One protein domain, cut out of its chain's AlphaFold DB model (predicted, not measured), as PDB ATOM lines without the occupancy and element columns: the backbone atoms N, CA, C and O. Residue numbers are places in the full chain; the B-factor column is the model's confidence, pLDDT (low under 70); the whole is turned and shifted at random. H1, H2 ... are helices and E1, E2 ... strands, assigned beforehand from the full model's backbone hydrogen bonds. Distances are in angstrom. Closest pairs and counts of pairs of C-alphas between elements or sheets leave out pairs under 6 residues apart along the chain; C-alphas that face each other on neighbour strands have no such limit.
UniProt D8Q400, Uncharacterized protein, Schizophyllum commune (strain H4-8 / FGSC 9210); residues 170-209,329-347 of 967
ATOM      1  N   LEU A 170      48.176  18.855 -30.482       47.16
ATOM      2  CA  LEU A 170      48.349  18.786 -31.938       47.16
ATOM      3  C   LEU A 170      47.368  17.724 -32.504       47.16
ATOM      4  O   LEU A 170      47.778  16.662 -32.969       47.16
ATOM      5  N   GLN A 171      46.057  17.998 -32.393       55.22
ATOM      6  CA  GLN A 171      44.948  17.023 -32.454       55.22
ATOM      7  C   GLN A 171      44.947  16.107 -33.686       55.22
ATOM      8  O   GLN A 171      44.469  14.974 -33.616       55.22
ATOM      9  N   ALA A 172      45.464  16.593 -34.813       59.09
ATOM     10  CA  ALA A 172      45.903  15.760 -35.923       59.09
ATOM     11  C   ALA A 172      46.915  16.510 -36.799       59.09
ATOM     12  O   ALA A 172      46.742  17.699 -37.071       59.09
ATOM     13  N   SER A 173      47.914  15.788 -37.312       68.75
ATOM     14  CA  SER A 173      48.793  16.225 -38.404       68.75
ATOM     15  C   SER A 173      48.697  15.216 -39.547       68.75
ATOM     16  O   SER A 173      49.178  14.093 -39.411       68.75
ATOM     17  N   ILE A 174      48.107  15.611 -40.675       78.75
ATOM     18  CA  ILE A 174      47.912  14.759 -41.860       78.75
ATOM     19  C   ILE A 174      48.495  15.492 -43.074       78.75
ATOM     20  O   ILE A 174      48.171  16.654 -43.306       78.75
ATOM     21  N   HIS A 175      49.355  14.826 -43.852       83.81
ATOM     22  CA  HIS A 175      49.987  15.380 -45.063       83.81
ATOM     23  C   HIS A 175      50.650  16.765 -44.874       83.81
ATOM     24  O   HIS A 175      50.497  17.663 -45.699       83.81
ATOM     25  N   GLY A 176      51.362  16.952 -43.754       85.62
ATOM     26  CA  GLY A 176      52.044  18.209 -43.399       85.62
ATOM     27  C   GLY A 176      51.136  19.339 -42.888       85.62
ATOM     28  O   GLY A 176      51.624  20.437 -42.629       85.62
ATOM     29  N   ILE A 177      49.835  19.088 -42.718       89.12
ATOM     30  CA  ILE A 177      48.844  20.072 -42.260       89.12
ATOM     31  C   ILE A 177      48.359  19.675 -40.864       89.12
ATOM     32  O   ILE A 177      47.890  18.555 -40.654       89.12
ATOM     33  N   ALA A 178      48.467  20.604 -39.916       85.50
ATOM     34  CA  ALA A 178      47.995  20.458 -38.545       85.50
ATOM     35  C   ALA A 178      46.600  21.081 -38.380       85.50
ATOM     36  O   ALA A 178      46.363  22.217 -38.791       85.50
ATOM     37  N   LEU A 179      45.681  20.358 -37.740       83.06
ATOM     38  CA  LEU A 179      44.395  20.902 -37.298       83.06
ATOM     39  C   LEU A 179      44.525  21.377 -35.847       83.06
ATOM     40  O   LEU A 179      44.965  20.613 -34.989       83.06
ATOM     41  N   ARG A 180      44.132  22.627 -35.575       80.75
ATOM     42  CA  ARG A 180      44.138  23.219 -34.230       80.75
ATOM     43  C   ARG A 180      42.772  23.804 -33.888       80.75
ATOM     44  O   ARG A 180      42.170  24.515 -34.697       80.75
ATOM     45  N   VAL A 181      42.301  23.522 -32.677       76.44
ATOM     46  CA  VAL A 181      41.125  24.171 -32.084       76.44
ATOM     47  C   VAL A 181      41.557  25.475 -31.412       76.44
ATOM     48  O   VAL A 181      42.667  25.588 -30.901       76.44
ATOM     49  N   GLY A 182      40.668  26.461 -31.422       77.19
ATOM     50  CA  GLY A 182      40.817  27.710 -30.687       77.19
ATOM     51  C   GLY A 182      39.452  28.346 -30.444       77.19
ATOM     52  O   GLY A 182      38.413  27.691 -30.565       77.19
ATOM     53  N   TYR A 183      39.445  29.642 -30.152       76.69
ATOM     54  CA  TYR A 183      38.218  30.390 -29.878       76.69
ATOM     55  C   TYR A 183      38.007  31.488 -30.919       76.69
ATOM     56  O   TYR A 183      38.951  32.175 -31.307       76.69
ATOM     57  N   PHE A 184      36.756  31.659 -31.341       81.25
ATOM     58  CA  PHE A 184      36.255  32.893 -31.934       81.25
ATOM     59  C   PHE A 184      35.790  33.822 -30.805       81.25
ATOM     60  O   PHE A 184      35.177  33.356 -29.842       81.25
ATOM     61  N   GLN A 185      36.004  35.128 -30.963       81.50
ATOM     62  CA  GLN A 185      35.475  36.162 -30.074       81.50
ATOM     63  C   GLN A 185      34.904  37.333 -30.883       81.50
ATOM     64  O   GLN A 185      35.528  37.800 -31.837       81.50
ATOM     65  N   SER A 186      33.757  37.862 -30.453       83.62
ATOM     66  CA  SER A 186      33.234  39.162 -30.885       83.62
ATOM     67  C   SER A 186      32.575  39.920 -29.731       83.62
ATOM     68  O   SER A 186      32.107  39.315 -28.769       83.62
ATOM     69  N   VAL A 187      32.512  41.249 -29.838       85.56
ATOM     70  CA  VAL A 187      31.659  42.095 -28.988       85.56
ATOM     71  C   VAL A 187      30.434  42.492 -29.810       85.56
ATOM     72  O   VAL A 187      30.587  42.842 -30.980       85.56
ATOM     73  N   ARG A 188      29.232  42.425 -29.231       84.06
ATOM     74  CA  ARG A 188      27.985  42.881 -29.869       84.06
ATOM     75  C   ARG A 188      27.214  43.810 -28.925       84.06
ATOM     76  O   ARG A 188      27.133  43.501 -27.733       84.06
ATOM     77  N   PRO A 189      26.668  44.935 -29.418       86.56
ATOM     78  CA  PRO A 189      25.778  45.775 -28.634       86.56
ATOM     79  C   PRO A 189      24.391  45.132 -28.547       86.56
ATOM     80  O   PRO A 189      23.906  44.573 -29.529       86.56
ATOM     81  N   THR A 190      23.752  45.236 -27.388       87.06
ATOM     82  CA  THR A 190      22.342  44.885 -27.177       87.06
ATOM     83  C   THR A 190      21.668  45.969 -26.339       87.06
ATOM     84  O   THR A 190      22.326  46.890 -25.843       87.06
ATOM     85  N   VAL A 191      20.344  45.906 -26.188       83.12
ATOM     86  CA  VAL A 191      19.610  46.878 -25.364       83.12
ATOM     87  C   VAL A 191      20.148  46.866 -23.923       83.12
ATOM     88  O   VAL A 191      20.103  45.856 -23.224       83.12
ATOM     89  N   GLY A 192      20.709  47.998 -23.488       84.12
ATOM     90  CA  GLY A 192      21.223  48.211 -22.129       84.12
ATOM     91  C   GLY A 192      22.561  47.542 -21.769       84.12
ATOM     92  O   GLY A 192      23.090  47.846 -20.701       84.12
ATOM     93  N   ARG A 193      23.143  46.667 -22.608       87.69
ATOM     94  CA  ARG A 193      24.414  45.973 -22.299       87.69
ATOM     95  C   ARG A 193      25.273  45.665 -23.532       87.69
ATOM     96  O   ARG A 193      24.806  45.662 -24.664       87.69
ATOM     97  N   LEU A 194      26.558  45.386 -23.305       88.69
ATOM     98  CA  LEU A 194      27.440  44.773 -24.303       88.69
ATOM     99  C   LEU A 194      27.566  43.276 -24.012       88.69
ATOM    100  O   LEU A 194      27.746  42.882 -22.860       88.69
ATOM    101  N   LEU A 195      27.523  42.446 -25.054       89.19
ATOM    102  CA  LEU A 195      27.765  41.007 -24.960       89.19
ATOM    103  C   LEU A 195      29.111  40.644 -25.586       89.19
ATOM    104  O   LEU A 195      29.440  41.105 -26.680       89.19
ATOM    105  N   VAL A 196      29.865  39.766 -24.920       87.62
ATOM    106  CA  VAL A 196      31.076  39.148 -25.476       87.62
ATOM    107  C   VAL A 196      30.731  37.723 -25.890       87.62
ATOM    108  O   VAL A 196      30.565  36.832 -25.063       87.62
ATOM    109  N   ASN A 197      30.567  37.527 -27.193       87.75
ATOM    110  CA  ASN A 197      30.176  36.264 -27.802       87.75
ATOM    111  C   ASN A 197      31.434  35.434 -28.112       87.75
ATOM    112  O   ASN A 197      32.248  35.825 -28.953       87.75
ATOM    113  N   VAL A 198      31.576  34.297 -27.424       86.19
ATOM    114  CA  VAL A 198      32.713  33.367 -27.518       86.19
ATOM    115  C   VAL A 198      32.216  32.005 -28.007       86.19
ATOM    116  O   VAL A 198      31.234  31.481 -27.488       86.19
ATOM    117  N   ASP A 199      32.891  31.420 -28.998       84.94
ATOM    118  CA  ASP A 199      32.504  30.137 -29.605       84.94
ATOM    119  C   ASP A 199      33.742  29.310 -29.998       84.94
ATOM    120  O   ASP A 199      34.784  29.865 -30.350       84.94
ATOM    121  N   GLN A 200      33.642  27.976 -29.973       81.25
ATOM    122  CA  GLN A 200      34.737  27.096 -30.406       81.25
ATOM    123  C   GLN A 200      34.947  27.207 -31.926       81.25
ATOM    124  O   GLN A 200      34.036  26.919 -32.712       81.25
ATOM    125  N   ALA A 201      36.177  27.515 -32.333       81.06
ATOM    126  CA  ALA A 201      36.632  27.516 -33.718       81.06
ATOM    127  C   ALA A 201      37.650  26.390 -33.981       81.06
ATOM    128  O   ALA A 201      38.287  25.867 -33.069       81.06
ATOM    129  N   LEU A 202      37.810  26.024 -35.252       82.81
ATOM    130  CA  LEU A 202      38.812  25.074 -35.736       82.81
ATOM    131  C   LEU A 202      39.462  25.682 -36.980       82.81
ATOM    132  O   LEU A 202      38.750  26.164 -37.861       82.81
ATOM    133  N   ALA A 203      40.788  25.636 -37.064       82.56
ATOM    134  CA  ALA A 203      41.530  26.078 -38.238       82.56
ATOM    135  C   ALA A 203      42.633  25.081 -38.613       82.56
ATOM    136  O   ALA A 203      43.147  24.332 -37.778       82.56
ATOM    137  N   ALA A 204      42.985  25.079 -39.897       86.38
ATOM    138  CA  ALA A 204      44.113  24.329 -40.422       86.38
ATOM    139  C   ALA A 204      45.345  25.235 -40.515       86.38
ATOM    140  O   ALA A 204      45.248  26.396 -40.919       86.38
ATOM    141  N   PHE A 205      46.502  24.682 -40.174       88.38
ATOM    142  CA  PHE A 205      47.801  25.341 -40.188       88.38
ATOM    143  C   PHE A 205      48.815  24.461 -40.921       88.38
ATOM    144  O   PHE A 205      48.701  23.235 -40.924       88.38
ATOM    145  N   TYR A 206      49.840  25.071 -41.509       89.06
ATOM    146  CA  TYR A 206      51.038  24.328 -41.896       89.06
ATOM    147  C   TYR A 206      51.724  23.781 -40.635       89.06
ATOM    148  O   TYR A 206      51.832  24.489 -39.631       89.06
ATOM    149  N   ALA A 207      52.168  22.522 -40.659       90.44
ATOM    150  CA  ALA A 207      52.933  21.966 -39.548       90.44
ATOM    151  C   ALA A 207      54.310  22.650 -39.462       90.44
ATOM    152  O   ALA A 207      55.021  22.751 -40.463       90.44
ATOM    153  N   SER A 208      54.677  23.115 -38.267       89.50
ATOM    154  CA  SER A 208      55.985  23.707 -37.984       89.50
ATOM    155  C   SER A 208      57.076  22.644 -37.798       89.50
ATOM    156  O   SER A 208      56.799  21.447 -37.679       89.50
ATOM    157  N   GLY A 209      58.333  23.097 -37.775       91.94
ATOM    158  CA  GLY A 209      59.516  22.252 -37.571       91.94
ATOM    159  C   GLY A 209      60.447  22.197 -38.789       91.94
ATOM    160  O   GLY A 209      60.267  22.970 -39.736       91.94
ATOM    161  N   TYR A 329      46.588  27.429 -43.197       84.50
ATOM    162  CA  TYR A 329      46.399  26.709 -44.451       84.50
ATOM    163  C   TYR A 329      45.080  27.154 -45.105       84.50
ATOM    164  O   TYR A 329      44.008  26.645 -44.788       84.50
ATOM    165  N   GLN A 330      45.152  28.126 -46.020       77.94
ATOM    166  CA  GLN A 330      43.978  28.750 -46.660       77.94
ATOM    167  C   GLN A 330      43.377  27.952 -47.844       77.94
ATOM    168  O   GLN A 330      42.403  28.393 -48.455       77.94
ATOM    169  N   ARG A 331      43.957  26.804 -48.224       78.62
ATOM    170  CA  ARG A 331      43.499  25.995 -49.371       78.62
ATOM    171  C   ARG A 331      42.430  24.971 -48.967       78.62
ATOM    172  O   ARG A 331      42.272  24.643 -47.795       78.62
ATOM    173  N   ARG A 332      41.721  24.416 -49.960       77.19
ATOM    174  CA  ARG A 332      40.770  23.307 -49.761       77.19
ATOM    175  C   ARG A 332      41.481  22.115 -49.108       77.19
ATOM    176  O   ARG A 332      42.496  21.649 -49.617       77.19
ATOM    177  N   LEU A 333      40.926  21.621 -48.002       80.38
ATOM    178  CA  LEU A 333      41.422  20.430 -47.310       80.38
ATOM    179  C   LEU A 333      41.227  19.167 -48.161       80.38
ATOM    180  O   LEU A 333      40.283  19.071 -48.947       80.38
ATOM    181  N   THR A 334      42.097  18.175 -47.966       81.38
ATOM    182  CA  THR A 334      41.882  16.818 -48.494       81.38
ATOM    183  C   THR A 334      40.696  16.152 -47.793       81.38
ATOM    184  O   THR A 334      40.268  16.597 -46.725       81.38
ATOM    185  N   GLU A 335      40.159  15.069 -48.356       79.94
ATOM    186  CA  GLU A 335      39.043  14.341 -47.738       79.94
ATOM    187  C   GLU A 335      39.396  13.829 -46.332       79.94
ATOM    188  O   GLU A 335      38.655  14.087 -45.388       79.94
ATOM    189  N   ALA A 336      40.577  13.228 -46.151       80.19
ATOM    190  CA  ALA A 336      41.056  12.769 -44.844       80.19
ATOM    191  C   ALA A 336      41.135  13.904 -43.800       80.19
ATOM    192  O   ALA A 336      40.677  13.742 -42.667       80.19
ATOM    193  N   LEU A 337      41.657  15.079 -44.184       83.81
ATOM    194  CA  LEU A 337      41.673  16.267 -43.320       83.81
ATOM    195  C   LEU A 337      40.267  16.816 -43.059       83.81
ATOM    196  O   LEU A 337      39.996  17.280 -41.956       83.81
ATOM    197  N   THR A 338      39.366  16.744 -44.039       84.12
ATOM    198  CA  THR A 338      37.972  17.192 -43.905       84.12
ATOM    199  C   THR A 338      37.208  16.302 -42.926       84.12
ATOM    200  O   THR A 338      36.568  16.813 -42.012       84.12
ATOM    201  N   THR A 339      37.335  14.978 -43.045       83.50
ATOM    202  CA  THR A 339      36.760  14.009 -42.100       83.50
ATOM    203  C   THR A 339      37.310  14.224 -40.693       83.50
ATOM    204  O   THR A 339      36.529  14.348 -39.751       83.50
ATOM    205  N   LYS A 340      38.632  14.400 -40.539       84.19
ATOM    206  CA  LYS A 340      39.233  14.673 -39.226       84.19
ATOM    207  C   LYS A 340      38.796  16.024 -38.642       84.19
ATOM    208  O   LYS A 340      38.493  16.106 -37.456       84.19
ATOM    209  N   ALA A 341      38.672  17.068 -39.460       83.38
ATOM    210  CA  ALA A 341      38.134  18.360 -39.034       83.38
ATOM    211  C   ALA A 341      36.658  18.268 -38.599       83.38
ATOM    212  O   ALA A 341      36.252  18.898 -37.619       83.38
ATOM    213  N   LEU A 342      35.860  17.443 -39.283       83.38
ATOM    214  CA  LEU A 342      34.480  17.145 -38.903       83.38
ATOM    215  C   LEU A 342      34.390  16.319 -37.612       83.38
ATOM    216  O   LEU A 342      33.436  16.501 -36.870       83.38
ATOM    217  N   GLU A 343      35.348  15.444 -37.306       83.56
ATOM    218  CA  GLU A 343      35.422  14.779 -35.996       83.56
ATOM    219  C   GLU A 343      35.729  15.779 -34.873       83.56
ATOM    220  O   GLU A 343      34.976  15.863 -33.906       83.56
ATOM    221  N   LEU A 344      36.791  16.581 -35.014       79.50
ATOM    222  CA  LEU A 344      37.281  17.481 -33.955       79.50
ATOM    223  C   LEU A 344      36.328  18.653 -33.643       79.50
ATOM    224  O   LEU A 344      36.323  19.184 -32.531       79.50
ATOM    225  N   SER A 345      35.492  19.051 -34.609       80.75
ATOM    226  CA  SER A 345      34.482  20.107 -34.437       80.75
ATOM    227  C   SER A 345      33.128  19.614 -33.900       80.75
ATOM    228  O   SER A 345      32.294  20.439 -33.508       80.75
ATOM    229  N   LYS A 346      32.889  18.295 -33.826       84.56
ATOM    230  CA  LYS A 346      31.661  17.720 -33.251       84.56
ATOM    231  C   LYS A 346      31.755  17.652 -31.726       84.56
ATOM    232  O   LYS A 346      32.375  16.756 -31.167       84.56
ATOM    233  N   LYS A 347      31.050  18.569 -31.063       85.56
ATOM    234  CA  LYS A 347      30.703  18.514 -29.634       85.56
ATOM    235  C   LYS A 347      29.188  18.613 -29.474       85.56
ATOM    236  O   LYS A 347      28.563  19.427 -30.167       85.56
TER     237      LYS A 347
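This is residues 170 to 209 and 329 to 347 of the 967 residues of an uncharacterized protein of Schizophyllum commune (strain H4-8 / FGSC 9210) (UniProt D8Q400). A long hairpin, E2 and E3, makes the length; near its base short E1 pairs beside E2 and helix H1 packs over one face, while residues 189 to 194 stick out at the tip. The 59 printed residues include strands E1, E2, E3, then H1; the antiparallel sheet E1 - E2 - E3 is a meander, each strand the neighbour of the one before. The class is mixed, in two layers, sheet and helix; it is only just loose, close to extended, with radius of gyration of the C-alphas 15.2 A, spanning 49 by 25 by 20 A.

E2, residues 177 to 190, is 39.3 A long; E3, residues 193 to 206, is 39.5 A and bends at residue 202. E1, residues 172 to 174, begins at C-alpha (45.903, 15.760, -35.923). H1, residues 335 to 344, ends at C-alpha (37.281, 17.481, -33.955).

In hairpin E2 and E3, N 184 and O 199 are 2.8 A apart; in hairpin E1 and E2, N 174 and O 177 are 3.0 A apart, both within hydrogen-bond range. H1 is on the sheet at height 9.1 A, its closest C-alphas to E2 being Ala 341 and Leu 179, 7.0 A. In H1 every O i to N i+4 pair is within hydrogen-bond range.

Residues 210 to 328 are not printed, a gap of 15.5 A between C-alphas 209 and 329. Both links printed whole are tight. Residues 170 to 173 have pLDDT under 70.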